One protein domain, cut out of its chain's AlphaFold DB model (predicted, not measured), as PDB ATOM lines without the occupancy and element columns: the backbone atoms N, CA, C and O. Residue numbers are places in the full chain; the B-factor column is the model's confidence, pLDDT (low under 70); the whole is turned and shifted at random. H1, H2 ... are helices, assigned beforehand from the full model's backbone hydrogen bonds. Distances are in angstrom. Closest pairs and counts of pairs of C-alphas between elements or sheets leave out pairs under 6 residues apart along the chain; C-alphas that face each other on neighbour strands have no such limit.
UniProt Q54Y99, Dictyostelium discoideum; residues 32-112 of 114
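This is residues 32 to 112 of the 114 residues of a protein of Dictyostelium discoideum (UniProt Q54Y99). The longest helix, H1, lies crosswise over two helical hairpins, H2 with H3 and H4 with H5, and packs most fully on H5. The two hairpins join where H2 packs on H4, and the long loop of residues 65 to 80, between H2 and H3, reaches with Ile 69 to one end of the longest axis. The printed part has 81 residues with five named helices, in the order H1, H2, H3, H4, H5, and no named strand; its class is all helix. The helix packing is mostly crossed, with one of six touching pairs at a shallow tilt. The whole is compact, with a radius of gyration of the C-alphas of 11.5 A and spans of 33 by 27 by 17 A.

Find C-alpha 32 at (37.950, 23.240, 10.259); from there H1 runs through residues 32 to 45, 20.2 A, to C-alpha 45 at (39.045, 6.911, 22.138). H2 is residues 52 to 64, 17.9 A long. Look next at H3, residues 81 to 89, 12.6 A, and at H4, residues 91 to 99, 12.1 A. H5, residues 104 to 110, is 9.9 A long and ends at C-alpha 110, at (27.815, 24.335, 13.737).

Start at H1, which touches H5, opposite ways at a steep tilt of 54 degrees; their closest C-alphas, Lys 36 and Tyr 104, are 5.4 A apart. H4 and H5 are a helical hairpin that touches at Gly 97 and Ile 107, the closest C-alphas, 5.4 A apart; their tilt of 37 degrees is only just steep. With residues 39 to 43 alone, H1 only just touches H4, with 3 pairs of C-alphas within 8 A, the closest being Asp 43 and Leu 98 at 7.3 A. H1 also only just touches H2, with residue 42 alone and 3 such pairs; the C-alphas of Val 42 and Tyr 58 are closest, 6.9 A apart. H2 touches H4 with residues 52 to 56 alone, at a steep tilt of 53 degrees, and the closest C-alphas, Ile 55 and Val 95, are 6.1 A apart. With residues 59 to 63 alone, H2 touches H3 at a shallow tilt of 30 degrees, opposite ways, a helical hairpin; the closest C-alphas, Cys 63 and Cys 84, are 5.3 A apart. H5 is apart from H2 and H3. In H1, H2, H3, H4 and H5 every O i to N i+4 pair is within hydrogen-bond range.

The two C-alphas farthest apart, Ile 69 and Ser 106, are 33.2 A apart. The printed part has no cut, and the link from H2 to H3 is long, with 16 residues. Look in the B-factor column at residues 64 to 82, where pLDDT is under 70; the mean of the printed part is 76.3.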
ATOM      1  N   CYS A  32      38.916  24.272  10.608       84.95
ATOM      2  CA  CYS A  32      37.950  23.240  10.259       84.95
ATOM      3  C   CYS A  32      38.598  21.854  10.295       84.95
ATOM      4  O   CYS A  32      38.059  20.931  10.910       84.95
ATOM      5  N   ASP A  33      39.774  21.709   9.681       87.61
ATOM      6  CA  ASP A  33      40.503  20.444   9.675       87.61
ATOM      7  C   ASP A  33      41.043  20.081  11.058       87.61
ATOM      8  O   ASP A  33      40.929  18.925  11.471       87.61
ATOM      9  N   ASP A  34      41.529  21.057  11.821       84.09
ATOM     10  CA  ASP A  34      41.940  20.849  13.207       84.09
ATOM     11  C   ASP A  34      40.767  20.392  14.085       84.09
ATOM     12  O   ASP A  34      40.898  19.434  14.849       84.09
ATOM     13  N   CYS A  35      39.592  21.015  13.939       84.55
ATOM     14  CA  CYS A  35      38.379  20.592  14.633       84.55
ATOM     15  C   CYS A  35      37.992  19.155  14.263       84.55
ATOM     16  O   CYS A  35      37.763  18.326  15.144       84.55
ATOM     17  N   LYS A  36      37.967  18.822  12.968       88.14
ATOM     18  CA  LYS A  36      37.640  17.466  12.504       88.14
ATOM     19  C   LYS A  36      38.632  16.437  13.040       88.14
ATOM     20  O   LYS A  36      38.221  15.358  13.461       88.14
ATOM     21  N   ASN A  37      39.922  16.761  13.056       85.93
ATOM     22  CA  ASN A  37      40.960  15.892  13.600       85.93
ATOM     23  C   ASN A  37      40.820  15.706  15.115       85.93
ATOM     24  O   ASN A  37      40.954  14.579  15.599       85.93
ATOM     25  N   ALA A  38      40.489  16.772  15.847       82.48
ATOM     26  CA  ALA A  38      40.203  16.706  17.275       82.48
ATOM     27  C   ALA A  38      39.001  15.792  17.550       82.48
ATOM     28  O   ALA A  38      39.114  14.850  18.332       82.48
ATOM     29  N   LEU A  39      37.882  16.001  16.849       86.85
ATOM     30  CA  LEU A  39      36.678  15.182  17.002       86.85
ATOM     31  C   LEU A  39      36.919  13.722  16.633       86.85
ATOM     32  O   LEU A  39      36.543  12.845  17.400       86.85
ATOM     33  N   ARG A  40      37.597  13.451  15.513       87.04
ATOM     34  CA  ARG A  40      37.967  12.089  15.103       87.04
ATOM     35  C   ARG A  40      38.825  11.395  16.157       87.04
ATOM     36  O   ARG A  40      38.629  10.218  16.438       87.04
ATOM     37  N   THR A  41      39.766  12.123  16.751       81.04
ATOM     38  CA  THR A  41      40.602  11.598  17.835       81.04
ATOM     39  C   THR A  41      39.754  11.245  19.047       81.04
ATOM     40  O   THR A  41      39.843  10.126  19.548       81.04
ATOM     41  N   VAL A  42      38.942  12.193  19.514       82.44
ATOM     42  CA  VAL A  42      38.059  12.019  20.671       82.44
ATOM     43  C   VAL A  42      37.140  10.821  20.439       82.44
ATOM     44  O   VAL A  42      37.072   9.920  21.266       82.44
ATOM     45  N   ASP A  43      36.519  10.750  19.264       84.53
ATOM     46  CA  ASP A  43      35.637   9.659  18.862       84.53
ATOM     47  C   ASP A  43      36.350   8.299  18.836       84.53
ATOM     48  O   ASP A  43      35.800   7.314  19.316       84.53
ATOM     49  N   SER A  44      37.603   8.246  18.367       84.54
ATOM     50  CA  SER A  44      38.398   7.008  18.328       84.54
ATOM     51  C   SER A  44      38.771   6.449  19.707       84.54
ATOM     52  O   SER A  44      39.183   5.293  19.811       84.54
ATOM     53  N   LYS A  45      38.667   7.266  20.761       79.94
ATOM     54  CA  LYS A  45      39.045   6.911  22.138       79.94
ATOM     55  C   LYS A  45      37.848   6.720  23.054       79.94
ATOM     56  O   LYS A  45      37.995   6.162  24.139       79.94
ATOM     57  N   LEU A  46      36.669   7.153  22.623       80.58
ATOM     58  CA  LEU A  46      35.445   6.979  23.381       80.58
ATOM     59  C   LEU A  46      34.824   5.598  23.115       80.58
ATOM     60  O   LEU A  46      34.822   5.115  21.982       80.58
ATOM     61  N   PRO A  47      34.242   4.958  24.143       76.53
ATOM     62  CA  PRO A  47      33.506   3.715  23.961       76.53
ATOM     63  C   PRO A  47      32.249   3.930  23.101       76.53
ATOM     64  O   PRO A  47      31.681   5.021  23.038       76.53
ATOM     65  N   GLY A  48      31.754   2.856  22.473       74.30
ATOM     66  CA  GLY A  48      30.583   2.923  21.584       74.30
ATOM     67  C   GLY A  48      29.321   3.505  22.243       74.30
ATOM     68  O   GLY A  48      28.559   4.221  21.585       74.30
ATOM     69  N   LYS A  49      29.115   3.250  23.542       76.94
ATOM     70  CA  LYS A  49      28.155   3.982  24.382       76.94
ATOM     71  C   LYS A  49      28.918   5.051  25.160       76.94
ATOM     72  O   LYS A  49      29.586   4.730  26.137       76.94
ATOM     73  N   ARG A  50      28.802   6.298  24.714       78.42
ATOM     74  CA  ARG A  50      29.441   7.471  25.321       78.42
ATOM     75  C   ARG A  50      28.405   8.314  26.056       78.42
ATOM     76  O   ARG A  50      27.331   8.569  25.510       78.42
ATOM     77  N   SER A  51      28.717   8.741  27.276       84.65
ATOM     78  CA  SER A  51      27.928   9.743  27.995       84.65
ATOM     79  C   SER A  51      28.409  11.156  27.657       84.65
ATOM     80  O   SER A  51      29.545  11.358  27.221       84.65
ATOM     81  N   ARG A  52      27.543  12.151  27.884       83.37
ATOM     82  CA  ARG A  52      27.901  13.574  27.783       83.37
ATOM     83  C   ARG A  52      29.149  13.890  28.613       83.37
ATOM     84  O   ARG A  52      30.104  14.456  28.094       83.37
ATOM     85  N   GLU A  53      29.153  13.431  29.859       82.20
ATOM     86  CA  GLU A  53      30.241  13.635  30.816       82.20
ATOM     87  C   GLU A  53      31.570  13.026  30.339       82.20
ATOM     88  O   GLU A  53      32.610  13.669  30.433       82.20
ATOM     89  N   GLN A  54      31.555  11.823  29.754       81.81
ATOM     90  CA  GLN A  54      32.771  11.199  29.213       81.81
ATOM     91  C   GLN A  54      33.389  12.024  28.080       81.81
ATOM     92  O   GLN A  54      34.606  12.195  28.036       81.81
ATOM     93  N   ILE A  55      32.559  12.544  27.172       84.59
ATOM     94  CA  ILE A  55      33.025  13.378  26.059       84.59
ATOM     95  C   ILE A  55      33.582  14.702  26.587       84.59
ATOM     96  O   ILE A  55      34.652  15.130  26.161       84.59
ATOM     97  N   GLU A  56      32.869  15.343  27.515       83.63
ATOM     98  CA  GLU A  56      33.288  16.605  28.130       83.63
ATOM     99  C   GLU A  56      34.617  16.462  28.865       83.63
ATOM    100  O   GLU A  56      35.526  17.257  28.630       83.63
ATOM    101  N   ASN A  57      34.758  15.421  29.688       81.75
ATOM    102  CA  ASN A  57      35.989  15.130  30.414       81.75
ATOM    103  C   ASN A  57      37.149  14.849  29.458       81.75
ATOM    104  O   ASN A  57      38.259  15.323  29.691       81.75
ATOM    105  N   TYR A  58      36.903  14.139  28.354       79.93
ATOM    106  CA  TYR A  58      37.941  13.864  27.365       79.93
ATOM    107  C   TYR A  58      38.372  15.138  26.616       79.93
ATOM    108  O   TYR A  58      39.564  15.419  26.499       79.93
ATOM    109  N   LEU A  59      37.419  15.949  26.143       81.19
ATOM    110  CA  LEU A  59      37.706  17.229  25.482       81.19
ATOM    111  C   LEU A  59      38.433  18.199  26.421       81.19
ATOM    112  O   LEU A  59      39.396  18.853  26.023       81.19
ATOM    113  N   GLN A  60      37.995  18.269  27.677       79.62
ATOM    114  CA  GLN A  60      38.639  19.078  28.700       79.62
ATOM    115  C   GLN A  60      40.045  18.569  29.009       79.62
ATOM    116  O   GLN A  60      40.964  19.378  29.052       79.62
ATOM    117  N   GLY A  61      40.238  17.259  29.164       73.79
ATOM    118  CA  GLY A  61      41.544  16.648  29.402       73.79
ATOM    119  C   GLY A  61      42.533  16.914  28.268       73.79
ATOM    120  O   GLY A  61      43.668  17.307  28.527       73.79
ATOM    121  N   ALA A  62      42.088  16.809  27.013       74.15
ATOM    122  CA  ALA A  62      42.916  17.088  25.836       74.15
ATOM    123  C   ALA A  62      43.370  18.560  25.767       74.15
ATOM    124  O   ALA A  62      44.414  18.869  25.192       74.15
ATOM    125  N   CYS A  63      42.609  19.464  26.392       74.63
ATOM    126  CA  CYS A  63      42.937  20.884  26.496       74.63
ATOM    127  C   CYS A  63      43.655  21.290  27.776       74.63
ATOM    128  O   CYS A  63      44.449  22.230  27.773       74.63
ATOM    129  N   GLN A  64      43.426  20.564  28.864       68.09
ATOM    130  CA  GLN A  64      44.195  20.722  30.083       68.09
ATOM    131  C   GLN A  64      45.612  20.210  29.875       68.09
ATOM    132  O   GLN A  64      46.520  20.912  30.273       68.09
ATOM    133  N   GLN A  65      45.854  19.105  29.162       57.06
ATOM    134  CA  GLN A  65      47.229  18.690  28.844       57.06
ATOM    135  C   GLN A  65      48.011  19.731  28.029       57.06
ATOM    136  O   GLN A  65      49.219  19.853  28.197       57.06
ATOM    137  N   ALA A  66      47.337  20.529  27.193       51.70
ATOM    138  CA  ALA A  66      47.990  21.619  26.467       51.70
ATOM    139  C   ALA A  66      48.469  22.761  27.391       51.70
ATOM    140  O   ALA A  66      49.302  23.567  26.986       51.70
ATOM    141  N   THR A  67      47.932  22.858  28.615       48.89
ATOM    142  CA  THR A  67      48.205  23.954  29.567       48.89
ATOM    143  C   THR A  67      48.732  23.491  30.933       48.89
ATOM    144  O   THR A  67      49.264  24.305  31.685       48.89
ATOM    145  N   ALA A  68      48.619  22.207  31.268       47.28
ATOM    146  CA  ALA A  68      48.918  21.641  32.574       47.28
ATOM    147  C   ALA A  68      50.197  20.798  32.533       47.28
ATOM    148  O   ALA A  68      50.360  19.904  31.712       47.28
ATOM    149  N   ILE A  69      51.065  21.042  33.514       48.01
ATOM    150  CA  ILE A  69      52.306  20.299  33.789       48.01
ATOM    151  C   ILE A  69      52.006  18.894  34.374       48.01
ATOM    152  O   ILE A  69      52.912  18.109  34.630       48.01
ATOM    153  N   VAL A  70      50.732  18.545  34.587       41.65
ATOM    154  CA  VAL A  70      50.329  17.272  35.201       41.65
ATOM    155  C   VAL A  70      49.889  16.287  34.113       41.65
ATOM    156  O   VAL A  70      48.913  16.570  33.411       41.65
ATOM    157  N   PRO A  71      50.551  15.123  33.971       42.27
ATOM    158  CA  PRO A  71      50.116  14.085  33.047       42.27
ATOM    159  C   PRO A  71      48.744  13.562  33.484       42.27
ATOM    160  O   PRO A  71      48.632  12.876  34.500       42.27
ATOM    161  N   LEU A  72      47.682  13.867  32.730       46.29
ATOM    162  CA  LEU A  72      46.483  13.033  32.809       46.29
ATOM    163  C   LEU A  72      46.853  11.644  32.259       46.29
ATOM    164  O   LEU A  72      47.481  11.597  31.196       46.29
ATOM    165  N   PRO A  73      46.474  10.538  32.930       45.69
ATOM    166  CA  PRO A  73      46.739   9.194  32.435       45.69
ATOM    167  C   PRO A  73      46.100   9.040  31.051       45.69
ATOM    168  O   PRO A  73      44.883   9.093  30.907       45.69
ATOM    169  N   GLU A  74      46.943   8.928  30.029       44.42
ATOM    170  CA  GLU A  74      46.586   8.465  28.685       44.42
ATOM    171  C   GLU A  74      45.467   9.229  27.945       44.42
ATOM    172  O   GLU A  74      44.657   8.618  27.247       44.42
ATOM    173  N   LEU A  75      45.463  10.571  27.961       47.67
ATOM    174  CA  LEU A  75      44.987  11.277  26.758       47.67
ATOM    175  C   LEU A  75      46.172  11.411  25.790       47.67
ATOM    176  O   LEU A  75      47.135  12.094  26.119       47.67
ATOM    177  N   PRO A  76      46.160  10.747  24.621       49.90
ATOM    178  CA  PRO A  76      47.337  10.680  23.757       49.90
ATOM    179  C   PRO A  76      47.597  11.943  22.928       49.90
ATOM    180  O   PRO A  76      48.540  11.941  22.142       49.90
ATOM    181  N   ILE A  77      46.773  12.994  23.028       53.28
ATOM    182  CA  ILE A  77      46.887  14.159  22.141       53.28
ATOM    183  C   ILE A  77      46.709  15.465  22.915       53.28
ATOM    184  O   ILE A  77      45.630  15.750  23.432       53.28
ATOM    185  N   SER A  78      47.761  16.288  22.899       59.14
ATOM    186  CA  SER A  78      47.670  17.719  23.182       59.14
ATOM    187  C   SER A  78      47.043  18.403  21.974       59.14
ATOM    188  O   SER A  78      47.633  18.434  20.891       59.14
ATOM    189  N   LEU A  79      45.845  18.950  22.144       62.94
ATOM    190  CA  LEU A  79      45.231  19.766  21.104       62.94
ATOM    191  C   LEU A  79      45.952  21.121  21.013       62.94
ATOM    192  O   LEU A  79      46.421  21.633  22.032       62.94
ATOM    193  N   PRO A  80      46.061  21.730  19.818       64.58
ATOM    194  CA  PRO A  80      46.638  23.061  19.696       64.58
ATOM    195  C   PRO A  80      45.876  24.053  20.585       64.58
ATOM    196  O   PRO A  80      44.645  24.072  20.573       64.58
ATOM    197  N   VAL A  81      46.590  24.927  21.303       67.62
ATOM    198  CA  VAL A  81      46.001  25.988  22.147       67.62
ATOM    199  C   VAL A  81      44.826  26.732  21.482       67.62
ATOM    200  O   VAL A  81      43.783  26.852  22.131       67.62
ATOM    201  N   PRO A  82      44.898  27.181  20.205       69.50
ATOM    202  CA  PRO A  82      43.762  27.861  19.579       69.50
ATOM    203  C   PRO A  82      42.515  26.975  19.482       69.50
ATOM    204  O   PRO A  82      41.401  27.463  19.650       69.50
ATOM    205  N   ILE A  83      42.683  25.671  19.263       71.63
ATOM    206  CA  ILE A  83      41.577  24.713  19.198       71.63
ATOM    207  C   ILE A  83      40.968  24.506  20.575       71.63
ATOM    208  O   ILE A  83      39.757  24.365  20.685       71.63
ATOM    209  N   CYS A  84      41.758  24.586  21.639       77.39
ATOM    210  CA  CYS A  84      41.235  24.473  22.992       77.39
ATOM    211  C   CYS A  84      40.362  25.639  23.428       77.39
ATOM    212  O   CYS A  84      39.329  25.418  24.068       77.39
ATOM    213  N   SER A  85      40.707  26.861  23.029       79.67
ATOM    214  CA  SER A  85      39.810  28.004  23.207       79.67
ATOM    215  C   SER A  85      38.495  27.796  22.451       79.67
ATOM    216  O   SER A  85      37.428  28.064  22.997       79.67
ATOM    217  N   LEU A  86      38.555  27.247  21.234       77.52
ATOM    218  CA  LEU A  86      37.378  26.985  20.401       77.52
ATOM    219  C   LEU A  86      36.502  25.849  20.946       77.52
ATOM    220  O   LEU A  86      35.287  25.996  21.020       77.52
ATOM    221  N   ILE A  87      37.106  24.746  21.384       76.03
ATOM    222  CA  ILE A  87      36.406  23.624  22.019       76.03
ATOM    223  C   ILE A  87      35.746  24.070  23.313       76.03
ATOM    224  O   ILE A  87      34.622  23.672  23.592       76.03
ATOM    225  N   THR A  88      36.425  24.899  24.105       80.05
ATOM    226  CA  THR A  88      35.850  25.433  25.342       80.05
ATOM    227  C   THR A  88      34.669  26.352  25.039       80.05
ATOM    228  O   THR A  88      33.643  26.247  25.704       80.05
ATOM    229  N   ALA A  89      34.775  27.197  24.008       82.90
ATOM    230  CA  ALA A  89      33.703  28.105  23.601       82.90
ATOM    231  C   ALA A  89      32.480  27.382  23.008       82.90
ATOM    232  O   ALA A  89      31.355  27.808  23.245       82.90
ATOM    233  N   HIS A  90      32.691  26.289  22.270       84.55
ATOM    234  CA  HIS A  90      31.642  25.529  21.572       84.55
ATOM    235  C   HIS A  90      31.414  24.134  22.166       84.55
ATOM    236  O   HIS A  90      31.006  23.198  21.473       84.55
ATOM    237  N   ARG A  91      31.729  23.958  23.457       81.10
ATOM    238  CA  ARG A  91      31.744  22.644  24.114       81.10
ATOM    239  C   ARG A  91      30.415  21.919  23.934       81.10
ATOM    240  O   ARG A  91      30.407  20.753  23.553       81.10
ATOM    241  N   SER A  92      29.309  22.614  24.169       85.74
ATOM    242  CA  SER A  92      27.961  22.052  24.095       85.74
ATOM    243  C   SER A  92      27.638  21.508  22.702       85.74
ATOM    244  O   SER A  92      27.118  20.402  22.583       85.74
ATOM    245  N   GLU A  93      27.980  22.242  21.644       85.38
ATOM    246  CA  GLU A  93      27.734  21.854  20.254       85.38
ATOM    247  C   GLU A  93      28.599  20.664  19.838       85.38
ATOM    248  O   GLU A  93      28.106  19.735  19.193       85.38
ATOM    249  N   LEU A  94      29.877  20.670  20.232       86.11
ATOM    250  CA  LEU A  94      30.805  19.578  19.942       86.11
ATOM    251  C   LEU A  94      30.381  18.289  20.648       86.11
ATOM    252  O   LEU A  94      30.315  17.225  20.031       86.11
ATOM    253  N   VAL A  95      30.050  18.393  21.933       88.88
ATOM    254  CA  VAL A  95      29.616  17.264  22.754       88.88
ATOM    255  C   VAL A  95      28.295  16.711  22.244       88.88
ATOM    256  O   VAL A  95      28.186  15.506  22.032       88.88
ATOM    257  N   GLN A  96      27.310  17.572  21.978       89.88
ATOM    258  CA  GLN A  96      26.026  17.140  21.433       89.88
ATOM    259  C   GLN A  96      26.203  16.458  20.073       89.88
ATOM    260  O   GLN A  96      25.632  15.396  19.837       89.88
ATOM    261  N   GLY A  97      27.044  17.026  19.206       87.61
ATOM    262  CA  GLY A  97      27.374  16.441  17.914       87.61
ATOM    263  C   GLY A  97      27.977  15.042  18.024       87.61
ATOM    264  O   GLY A  97      27.580  14.142  17.284       87.61
ATOM    265  N   LEU A  98      28.892  14.842  18.977       87.15
ATOM    266  CA  LEU A  98      29.492  13.538  19.250       87.15
ATOM    267  C   LEU A  98      28.475  12.551  19.844       87.15
ATOM    268  O   LEU A  98      28.463  11.392  19.445       87.15
ATOM    269  N   ILE A  99      27.591  12.973  20.753       88.24
ATOM    270  CA  ILE A  99      26.527  12.100  21.290       88.24
ATOM    271  C   ILE A  99      25.609  11.618  20.162       88.24
ATOM    272  O   ILE A  99      25.313  10.428  20.065       88.24
ATOM    273  N   GLU A 100      25.196  12.535  19.290       88.27
ATOM    274  CA  GLU A 100      24.298  12.260  18.164       88.27
ATOM    275  C   GLU A 100      24.989  11.562  16.984       88.27
ATOM    276  O   GLU A 100      24.330  11.261  15.991       88.27
ATOM    277  N   ARG A 101      26.302  11.296  17.073       82.48
ATOM    278  CA  ARG A 101      27.115  10.710  15.992       82.48
ATOM    279  C   ARG A 101      26.979  11.469  14.667       82.48
ATOM    280  O   ARG A 101      26.922  10.870  13.596       82.48
ATOM    281  N   LYS A 102      26.906  12.798  14.743       87.87
ATOM    282  CA  LYS A 102      26.891  13.658  13.558       87.87
ATOM    283  C   LYS A 102      28.233  13.585  12.829       87.87
ATOM    284  O   LYS A 102      29.283  13.397  13.438       87.87
ATOM    285  N   GLU A 103      28.188  13.826  11.523       90.74
ATOM    286  CA  GLU A 103      29.381  14.032  10.698       90.74
ATOM    287  C   GLU A 103      30.278  15.123  11.299       90.74
ATOM    288  O   GLU A 103      29.800  16.226  11.586       90.74
ATOM    289  N   TYR A 104      31.582  14.861  11.447       89.54
ATOM    290  CA  TYR A 104      32.510  15.800  12.097       89.54
ATOM    291  C   TYR A 104      32.508  17.180  11.432       89.54
ATOM    292  O   TYR A 104      32.535  18.198  12.117       89.54
ATOM    293  N   THR A 105      32.395  17.227  10.103       90.08
ATOM    294  CA  THR A 105      32.280  18.481   9.346       90.08
ATOM    295  C   THR A 105      31.057  19.293   9.774       90.08
ATOM    296  O   THR A 105      31.158  20.503   9.956       90.08
ATOM    297  N   SER A 106      29.908  18.646   9.986       90.09
ATOM    298  CA  SER A 106      28.678  19.311  10.429       90.09
ATOM    299  C   SER A 106      28.805  19.834  11.856       90.09
ATOM    300  O   SER A 106      28.345  20.934  12.151       90.09
ATOM    301  N   ILE A 107      29.466  19.075  12.733       89.19
ATOM    302  CA  ILE A 107      29.746  19.500  14.106       89.19
ATOM    303  C   ILE A 107      30.634  20.755  14.096       89.19
ATOM    304  O   ILE A 107      30.281  21.768  14.696       89.19
ATOM    305  N   CYS A 108      31.740  20.721  13.351       87.48
ATOM    306  CA  CYS A 108      32.675  21.840  13.243       87.48
ATOM    307  C   CYS A 108      32.052  23.071  12.569       87.48
ATOM    308  O   CYS A 108      32.301  24.193  13.000       87.48
ATOM    309  N   LYS A 109      31.184  22.877  11.570       88.68
ATOM    310  CA  LYS A 109      30.414  23.958  10.937       88.68
ATOM    311  C   LYS A 109      29.420  24.602  11.905       88.68
ATOM    312  O   LYS A 109      29.309  25.822  11.957       88.68
ATOM    313  N   ASN A 110      28.724  23.804  12.715       85.82
ATOM    314  CA  ASN A 110      27.815  24.335  13.737       85.82
ATOM    315  C   ASN A 110      28.573  25.129  14.811       85.82
ATOM    316  O   ASN A 110      28.081  26.151  15.283       85.82
ATOM    317  N   ALA A 111      29.797  24.704  15.130       82.43
ATOM    318  CA  ALA A 111      30.720  25.425  16.000       82.43
ATOM    319  C   ALA A 111      31.425  26.617  15.313       82.43
ATOM    320  O   ALA A 111      32.293  27.234  15.920       82.43
ATOM    321  N   LYS A 112      31.085  26.959  14.059       82.38
ATOM    322  CA  LYS A 112      31.713  28.044  13.271       82.38
ATOM    323  C   LYS A 112      33.234  27.898  13.115       82.38
ATOM    324  O   LYS A 112      33.965  28.883  12.999       82.38
TER     325      LYS A 112